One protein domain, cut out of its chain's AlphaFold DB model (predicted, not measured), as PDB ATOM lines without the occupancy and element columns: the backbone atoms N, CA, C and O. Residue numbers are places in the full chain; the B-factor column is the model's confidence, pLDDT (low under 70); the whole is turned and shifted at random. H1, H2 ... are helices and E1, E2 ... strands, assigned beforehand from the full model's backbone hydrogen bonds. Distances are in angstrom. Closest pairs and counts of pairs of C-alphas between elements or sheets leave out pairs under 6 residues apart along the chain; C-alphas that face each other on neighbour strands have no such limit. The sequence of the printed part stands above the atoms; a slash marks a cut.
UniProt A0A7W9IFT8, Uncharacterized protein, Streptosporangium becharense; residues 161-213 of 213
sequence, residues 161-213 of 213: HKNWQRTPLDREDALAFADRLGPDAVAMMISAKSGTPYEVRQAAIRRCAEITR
ATOM      1  N   HIS A 161     -28.431 -54.070   4.334       96.12
ATOM      2  CA  HIS A 161     -29.685 -54.569   4.888       96.12
ATOM      3  C   HIS A 161     -30.872 -53.845   4.254       96.12
ATOM      4  O   HIS A 161     -31.034 -52.636   4.422       96.12
ATOM      5  N   LYS A 162     -31.680 -54.550   3.462       95.38
ATOM      6  CA  LYS A 162     -32.602 -53.934   2.493       95.38
ATOM      7  C   LYS A 162     -34.055 -54.370   2.712       95.38
ATOM      8  O   LYS A 162     -34.336 -55.558   2.812       95.38
ATOM      9  N   ASN A 163     -34.990 -53.415   2.727       96.00
ATOM     10  CA  ASN A 163     -36.432 -53.660   2.628       96.00
ATOM     11  C   ASN A 163     -36.992 -53.136   1.295       96.00
ATOM     12  O   ASN A 163     -37.237 -51.937   1.137       96.00
ATOM     13  N   TRP A 164     -37.226 -54.049   0.351       93.62
ATOM     14  CA  TRP A 164     -37.787 -53.750  -0.975       93.62
ATOM     15  C   TRP A 164     -39.316 -53.739  -1.031       93.62
ATOM     16  O   TRP A 164     -39.885 -53.495  -2.101       93.62
ATOM     17  N   GLN A 165     -39.991 -54.039   0.082       93.44
ATOM     18  CA  GLN A 165     -41.445 -54.110   0.100       93.44
ATOM     19  C   GLN A 165     -42.063 -52.759  -0.277       93.44
ATOM     20  O   GLN A 165     -41.564 -51.692   0.071       93.44
ATOM     21  N   ARG A 166     -43.175 -52.824  -1.014       92.94
ATOM     22  CA  ARG A 166     -43.951 -51.644  -1.430       92.94
ATOM     23  C   ARG A 166     -45.009 -51.232  -0.408       92.94
ATOM     24  O   ARG A 166     -45.714 -50.257  -0.635       92.94
ATOM     25  N   THR A 167     -45.118 -51.990   0.675       95.50
ATOM     26  CA  THR A 167     -46.022 -51.721   1.786       95.50
ATOM     27  C   THR A 167     -45.293 -50.853   2.808       95.50
ATOM     28  O   THR A 167     -44.125 -51.137   3.103       95.50
ATOM     29  N   PRO A 168     -45.937 -49.802   3.342       97.19
ATOM     30  CA  PRO A 168     -45.321 -48.978   4.366       97.19
ATOM     31  C   PRO A 168     -45.105 -49.812   5.625       97.19
ATOM     32  O   PRO A 168     -45.969 -50.590   6.016       97.19
ATOM     33  N   LEU A 169     -43.949 -49.621   6.253       98.12
ATOM     34  CA  LEU A 169     -43.714 -50.118   7.606       98.12
ATOM     35  C   LEU A 169     -44.367 -49.161   8.600       98.12
ATOM     36  O   LEU A 169     -44.311 -47.941   8.405       98.12
ATOM     37  N   ASP A 170     -44.919 -49.703   9.677       98.31
ATOM     38  CA  ASP A 170     -45.180 -48.918  10.873       98.31
ATOM     39  C   ASP A 170     -43.905 -48.780  11.726       98.31
ATOM     40  O   ASP A 170     -42.803 -49.188  11.337       98.31
ATOM     41  N   ARG A 171     -44.031 -48.132  12.886       98.19
ATOM     42  CA  ARG A 171     -42.890 -47.899  13.774       98.19
ATOM     43  C   ARG A 171     -42.332 -49.195  14.361       98.19
ATOM     44  O   ARG A 171     -41.116 -49.287  14.502       98.19
ATOM     45  N   GLU A 172     -43.183 -50.142  14.731       98.38
ATOM     46  CA  GLU A 172     -42.763 -51.402  15.343       98.38
ATOM     47  C   GLU A 172     -41.993 -52.246  14.325       98.38
ATOM     48  O   GLU A 172     -40.847 -52.626  14.575       98.38
ATOM     49  N   ASP A 173     -42.546 -52.405  13.125       98.31
ATOM     50  CA  ASP A 173     -41.916 -53.131  12.024       98.31
ATOM     51  C   ASP A 173     -40.592 -52.497  11.586       98.31
ATOM     52  O   ASP A 173     -39.640 -53.198  11.234       98.31
ATOM     53  N   ALA A 174     -40.500 -51.166  11.611       98.31
ATOM     54  CA  ALA A 174     -39.275 -50.444  11.285       98.31
ATOM     55  C   ALA A 174     -38.169 -50.659  12.333       98.31
ATOM     56  O   ALA A 174     -36.996 -50.780  11.967       98.31
ATOM     57  N   LEU A 175     -38.521 -50.741  13.619       98.50
ATOM     58  CA  LEU A 175     -37.574 -51.081  14.684       98.50
ATOM     59  C   LEU A 175     -37.158 -52.550  14.595       98.50
ATOM     60  O   LEU A 175     -35.964 -52.837  14.612       98.50
ATOM     61  N   ALA A 176     -38.107 -53.458  14.366       98.31
ATOM     62  CA  ALA A 176     -37.812 -54.872  14.156       98.31
ATOM     63  C   ALA A 176     -36.934 -55.095  12.912       98.31
ATOM     64  O   ALA A 176     -36.065 -55.965  12.903       98.31
ATOM     65  N   PHE A 177     -37.130 -54.307  11.849       98.06
ATOM     66  CA  PHE A 177     -36.231 -54.277  10.698       98.06
ATOM     67  C   PHE A 177     -34.813 -53.874  11.113       98.06
ATOM     68  O   PHE A 177     -33.871 -54.567  10.732       98.06
ATOM     69  N   ALA A 178     -34.660 -52.809  11.902       98.00
ATOM     70  CA  ALA A 178     -33.358 -52.357  12.383       98.00
ATOM     71  C   ALA A 178     -32.671 -53.394  13.289       98.00
ATOM     72  O   ALA A 178     -31.487 -53.651  13.116       98.00
ATOM     73  N   ASP A 179     -33.407 -54.062  14.180       97.94
ATOM     74  CA  ASP A 179     -32.858 -55.091  15.078       97.94
ATOM     75  C   ASP A 179     -32.349 -56.343  14.338       97.94
ATOM     76  O   ASP A 179     -31.534 -57.094  14.869       97.94
ATOM     77  N   ARG A 180     -32.787 -56.562  13.090       97.06
ATOM     78  CA  ARG A 180     -32.281 -57.633  12.211       97.06
ATOM     79  C   ARG A 180     -31.049 -57.230  11.396       97.06
ATOM     80  O   ARG A 180     -30.643 -57.989  10.516       97.06
ATOM     81  N   LEU A 181     -30.476 -56.048  11.633       97.12
ATOM     82  CA  LEU A 181     -29.267 -55.606  10.944       97.12
ATOM     83  C   LEU A 181     -28.132 -56.612  11.184       97.12
ATOM     84  O   LEU A 181     -27.692 -56.821  12.313       97.12
ATOM     85  N   GLY A 182     -27.635 -57.215  10.103       94.25
ATOM     86  CA  GLY A 182     -26.539 -58.178  10.179       94.25
ATOM     87  C   GLY A 182     -25.244 -57.567  10.744       94.25
ATOM     88  O   GLY A 182     -25.036 -56.349  10.647       94.25
ATOM     89  N   PRO A 183     -24.343 -58.397  11.303       91.31
ATOM     90  CA  PRO A 183     -23.077 -57.928  11.874       91.31
ATOM     91  C   PRO A 183     -22.177 -57.247  10.831       91.31
ATOM     92  O   PRO A 183     -21.543 -56.242  11.142       91.31
ATOM     93  N   ASP A 184     -22.208 -57.719   9.582       88.62
ATOM     94  CA  ASP A 184     -21.369 -57.211   8.484       88.62
ATOM     95  C   ASP A 184     -22.045 -56.114   7.638       88.62
ATOM     96  O   ASP A 184     -21.441 -55.558   6.719       88.62
ATOM     97  N   ALA A 185     -23.312 -55.790   7.918       93.56
ATOM     98  CA  ALA A 185     -24.088 -54.851   7.112       93.56
ATOM     99  C   ALA A 185     -23.641 -53.401   7.358       93.56
ATOM    100  O   ALA A 185     -24.008 -52.776   8.349       93.56
ATOM    101  N   VAL A 186     -22.858 -52.805   6.466       93.69
ATOM    102  CA  VAL A 186     -22.389 -51.416   6.650       93.69
ATOM    103  C   VAL A 186     -23.461 -50.370   6.343       93.69
ATOM    104  O   VAL A 186     -23.325 -49.203   6.717       93.69
ATOM    105  N   ALA A 187     -24.534 -50.781   5.670       95.81
ATOM    106  CA  ALA A 187     -25.617 -49.908   5.254       95.81
ATOM    107  C   ALA A 187     -26.989 -50.549   5.455       95.81
ATOM    108  O   ALA A 187     -27.129 -51.774   5.506       95.81
ATOM    109  N   MET A 188     -28.012 -49.702   5.502       97.06
ATOM    110  CA  MET A 188     -29.406 -50.111   5.414       97.06
ATOM    111  C   MET A 188     -30.161 -49.326   4.340       97.06
ATOM    112  O   MET A 188     -29.780 -48.214   3.975       97.06
ATOM    113  N   MET A 189     -31.277 -49.885   3.883       97.44
ATOM    114  CA  MET A 189     -32.222 -49.223   2.991       97.44
ATOM    115  C   MET A 189     -33.651 -49.661   3.327       97.44
ATOM    116  O   MET A 189     -33.958 -50.853   3.360       97.44
ATOM    117  N   ILE A 190     -34.544 -48.691   3.523       97.81
ATOM    118  CA  ILE A 190     -35.997 -48.888   3.429       97.81
ATOM    119  C   ILE A 190     -36.432 -48.150   2.174       97.81
ATOM    120  O   ILE A 190     -36.259 -46.931   2.103       97.81
ATOM    121  N   SER A 191     -36.971 -48.882   1.194       95.81
ATOM    122  CA  SER A 191     -37.200 -48.320  -0.134       95.81
ATOM    123  C   SER A 191     -38.069 -47.068  -0.059       95.81
ATOM    124  O   SER A 191     -39.151 -47.086   0.520       95.81
ATOM    125  N   ALA A 192     -37.673 -45.996  -0.741       92.38
ATOM    126  CA  ALA A 192     -38.497 -44.797  -0.884       92.38
ATOM    127  C   ALA A 192     -39.848 -45.079  -1.575       92.38
ATOM    128  O   ALA A 192     -40.755 -44.253  -1.523       92.38
ATOM    129  N   LYS A 193     -39.996 -46.251  -2.210       93.25
ATOM    130  CA  LYS A 193     -41.229 -46.718  -2.856       93.25
ATOM    131  C   LYS A 193     -42.151 -47.510  -1.923       93.25
ATOM    132  O   LYS A 193     -43.210 -47.922  -2.386       93.25
ATOM    133  N   SER A 194     -41.771 -47.737  -0.663       96.00
ATOM    134  CA  SER A 194     -42.629 -48.405   0.325       96.00
ATOM    135  C   SER A 194     -43.763 -47.512   0.824       96.00
ATOM    136  O   SER A 194     -44.738 -48.007   1.369       96.00
ATOM    137  N   GLY A 195     -43.632 -46.189   0.686       96.44
ATOM    138  CA  GLY A 195     -44.542 -45.242   1.330       96.44
ATOM    139  C   GLY A 195     -44.350 -45.142   2.848       96.44
ATOM    140  O   GLY A 195     -45.156 -44.494   3.507       96.44
ATOM    141  N   THR A 196     -43.298 -45.752   3.415       98.06
ATOM    142  CA  THR A 196     -42.987 -45.642   4.848       98.06
ATOM    143  C   THR A 196     -42.764 -44.168   5.219       98.06
ATOM    144  O   THR A 196     -41.898 -43.519   4.609       98.06
ATOM    145  N   PRO A 197     -43.481 -43.634   6.227       97.75
ATOM    146  CA  PRO A 197     -43.319 -42.252   6.662       97.75
ATOM    147  C   PRO A 197     -41.871 -41.910   7.037       97.75
ATOM    148  O   PRO A 197     -41.081 -42.766   7.448       97.75
ATOM    149  N   TYR A 198     -41.486 -40.646   6.861       96.06
ATOM    150  CA  TYR A 198     -40.101 -40.216   7.077       96.06
ATOM    151  C   TYR A 198     -39.655 -40.430   8.529       96.06
ATOM    152  O   TYR A 198     -38.573 -40.958   8.767       96.06
ATOM    153  N   GLU A 199     -40.505 -40.096   9.493       98.00
ATOM    154  CA  GLU A 199     -40.270 -40.271  10.923       98.00
ATOM    155  C   GLU A 199     -40.104 -41.743  11.326       98.00
ATOM    156  O   GLU A 199     -39.310 -42.051  12.217       98.00
ATOM    157  N   VAL A 200     -40.788 -42.657  10.629       98.25
ATOM    158  CA  VAL A 200     -40.656 -44.107  10.818       98.25
ATOM    159  C   VAL A 200     -39.318 -44.598  10.259       98.25
ATOM    160  O   VAL A 200     -38.580 -45.296  10.953       98.25
ATOM    161  N   ARG A 201     -38.924 -44.153   9.057       97.38
ATOM    162  CA  ARG A 201     -37.583 -44.440   8.507       97.38
ATOM    163  C   ARG A 201     -36.473 -43.897   9.408       97.38
ATOM    164  O   ARG A 201     -35.498 -44.594   9.663       97.38
ATOM    165  N   GLN A 202     -36.639 -42.688   9.943       97.44
ATOM    166  CA  GLN A 202     -35.709 -42.087  10.902       97.44
ATOM    167  C   GLN A 202     -35.620 -42.867  12.219       97.44
ATOM    168  O   GLN A 202     -34.559 -42.899  12.838       97.44
ATOM    169  N   ALA A 203     -36.707 -43.496  12.675       98.19
ATOM    170  CA  ALA A 203     -36.663 -44.377  13.840       98.19
ATOM    171  C   ALA A 203     -35.788 -45.612  13.570       98.19
ATOM    172  O   ALA A 203     -34.897 -45.889  14.369       98.19
ATOM    173  N   ALA A 204     -35.963 -46.276  12.422       98.19
ATOM    174  CA  ALA A 204     -35.111 -47.398  12.020       98.19
ATOM    175  C   ALA A 204     -33.636 -46.991  11.882       98.19
ATOM    176  O   ALA A 204     -32.763 -47.663  12.417       98.19
ATOM    177  N   ILE A 205     -33.351 -45.860  11.224       97.25
ATOM    178  CA  ILE A 205     -31.978 -45.358  11.041       97.25
ATOM    179  C   ILE A 205     -31.296 -45.106  12.391       97.25
ATOM    180  O   ILE A 205     -30.161 -45.531  12.594       97.25
ATOM    181  N   ARG A 206     -31.985 -44.435  13.324       97.12
ATOM    182  CA  ARG A 206     -31.449 -44.191  14.671       97.12
ATOM    183  C   ARG A 206     -31.207 -45.492  15.419       97.12
ATOM    184  O   ARG A 206     -30.140 -45.648  15.999       97.12
ATOM    185  N   ARG A 207     -32.148 -46.435  15.339       97.81
ATOM    186  CA  ARG A 207     -32.001 -47.744  15.970       97.81
ATOM    187  C   ARG A 207     -30.803 -48.511  15.413       97.81
ATOM    188  O   ARG A 207     -30.011 -49.018  16.198       97.81
ATOM    189  N   CYS A 208     -30.614 -48.522  14.093       97.12
ATOM    190  CA  CYS A 208     -29.413 -49.081  13.474       97.12
ATOM    191  C   CYS A 208     -28.146 -48.414  14.026       97.12
ATOM    192  O   CYS A 208     -27.229 -49.111  14.427       97.12
ATOM    193  N   ALA A 209     -28.104 -47.083  14.113       92.62
ATOM    194  CA  ALA A 209     -26.941 -46.371  14.645       92.62
ATOM    195  C   ALA A 209     -26.670 -46.635  16.141       92.62
ATOM    196  O   ALA A 209     -25.546 -46.446  16.594       92.62
ATOM    197  N   GLU A 210     -27.674 -47.025  16.928       94.31
ATOM    198  CA  GLU A 210     -27.503 -47.401  18.337       94.31
ATOM    199  C   GLU A 210     -26.877 -48.788  18.489       94.31
ATOM    200  O   GLU A 210     -26.016 -48.969  19.342       94.31
ATOM    201  N   ILE A 211     -27.291 -49.753  17.663       94.12
ATOM    202  CA  ILE A 211     -26.809 -51.143  17.733       94.12
ATOM    203  C   ILE A 211     -25.458 -51.352  17.033       94.12
ATOM    204  O   ILE A 211     -24.879 -52.431  17.133       94.12
ATOM    205  N   THR A 212     -24.975 -50.356  16.286       91.19
ATOM    206  CA  THR A 212     -23.680 -50.392  15.588       91.19
ATOM    207  C   THR A 212     -22.580 -49.568  16.251       91.19
ATOM    208  O   THR A 212     -21.460 -49.553  15.734       91.19
ATOM    209  N   ARG A 213     -22.890 -48.879  17.354       78.25
ATOM    210  CA  ARG A 213     -21.900 -48.249  18.238       78.25
ATOM    211  C   ARG A 213     -21.204 -49.292  19.096       78.25
ATOM    212  O   ARG A 213     -19.989 -49.103  19.312       78.25
TER     213      ARG A 213
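What this domain is: This is residues 161 to 213 of the 213 residues of an uncharacterized protein of Streptosporangium becharense (UniProt A0A7W9IFT8). Two short parallel strands, E1 and E2, make a narrow ribbon, and two helices, H1 and H2, lie side by side over one face of it. The strands run one way along the longest axis and the helices run back the other way, with H1 over both strands and H2 nearer to E2 alone. The printed part has 53 residues, with two named strands and two named helices in the order E1, H1, E2, H2; the sheet's order is E1, E2, parallel, and the class is mixed, helices and strands. The whole is compact, with a radius of gyration of the C-alphas of 10.1 A, and its outline is elongated, with spans of 28 by 17 by 14 A.

Where its parts are: Find C-alpha 161 at (-29.685, -54.569, 4.888); here E1 begins, residues 161 to 163, 7.2 A from first to last C-alpha. After a link of 7 residues, look at C-alpha 171 at (-42.890, -47.899, 13.774), where H1 begins; it runs through residues 171 to 179, 12.4 A from first to last C-alpha. E2 follows at residues 187 to 190, 10.6 A long. H2, the longest helix, takes residues 198 to 211 over 20.2 A and ends at C-alpha 211, at (-26.809, -51.143, 17.733).

How they stand to each other: Begin with the sheet, where E1 and E2 are parallel neighbours, their directions 6 degrees apart. C-alphas 161 and 188 face each other at 4.5 A. Across the pair, N 161 and O 187 are 2.9 A apart and N 189 and O 161 are 2.8 A apart, both within hydrogen-bond range. E1, H1 and E2 form a strand-helix-strand unit, two parallel neighbour strands with a helix between them in the chain, and its crossover is right-handed. H1 is near E1, with 5 pairs of C-alphas within 10 A, and near E2, with 6 such pairs. Now look from H1 to H2: they touch, the closest C-alphas being those of Leu 175 and Ala 204, 5.2 A apart. The two helices run the same way at a shallow tilt of 30 degrees. The closest C-alphas of E2 and H2 are those of Ile 190 and Arg 201, 6.9 A apart. E1 and H2 are apart. In H1 and H2 every O i to N i+4 pair is within hydrogen-bond range.

The domain as a whole: The two C-alphas farthest apart are those of Arg 166 and Arg 213, at 29.7 A. The printed part has no cut, and it ends at Arg 213, the chain's last residue. Each of the three links, E1 to H1, H1 to E2 and E2 to H2, is short, with 7 residues. The mean pLDDT of the printed part of this model is 95.8, and no printed residue is under 70.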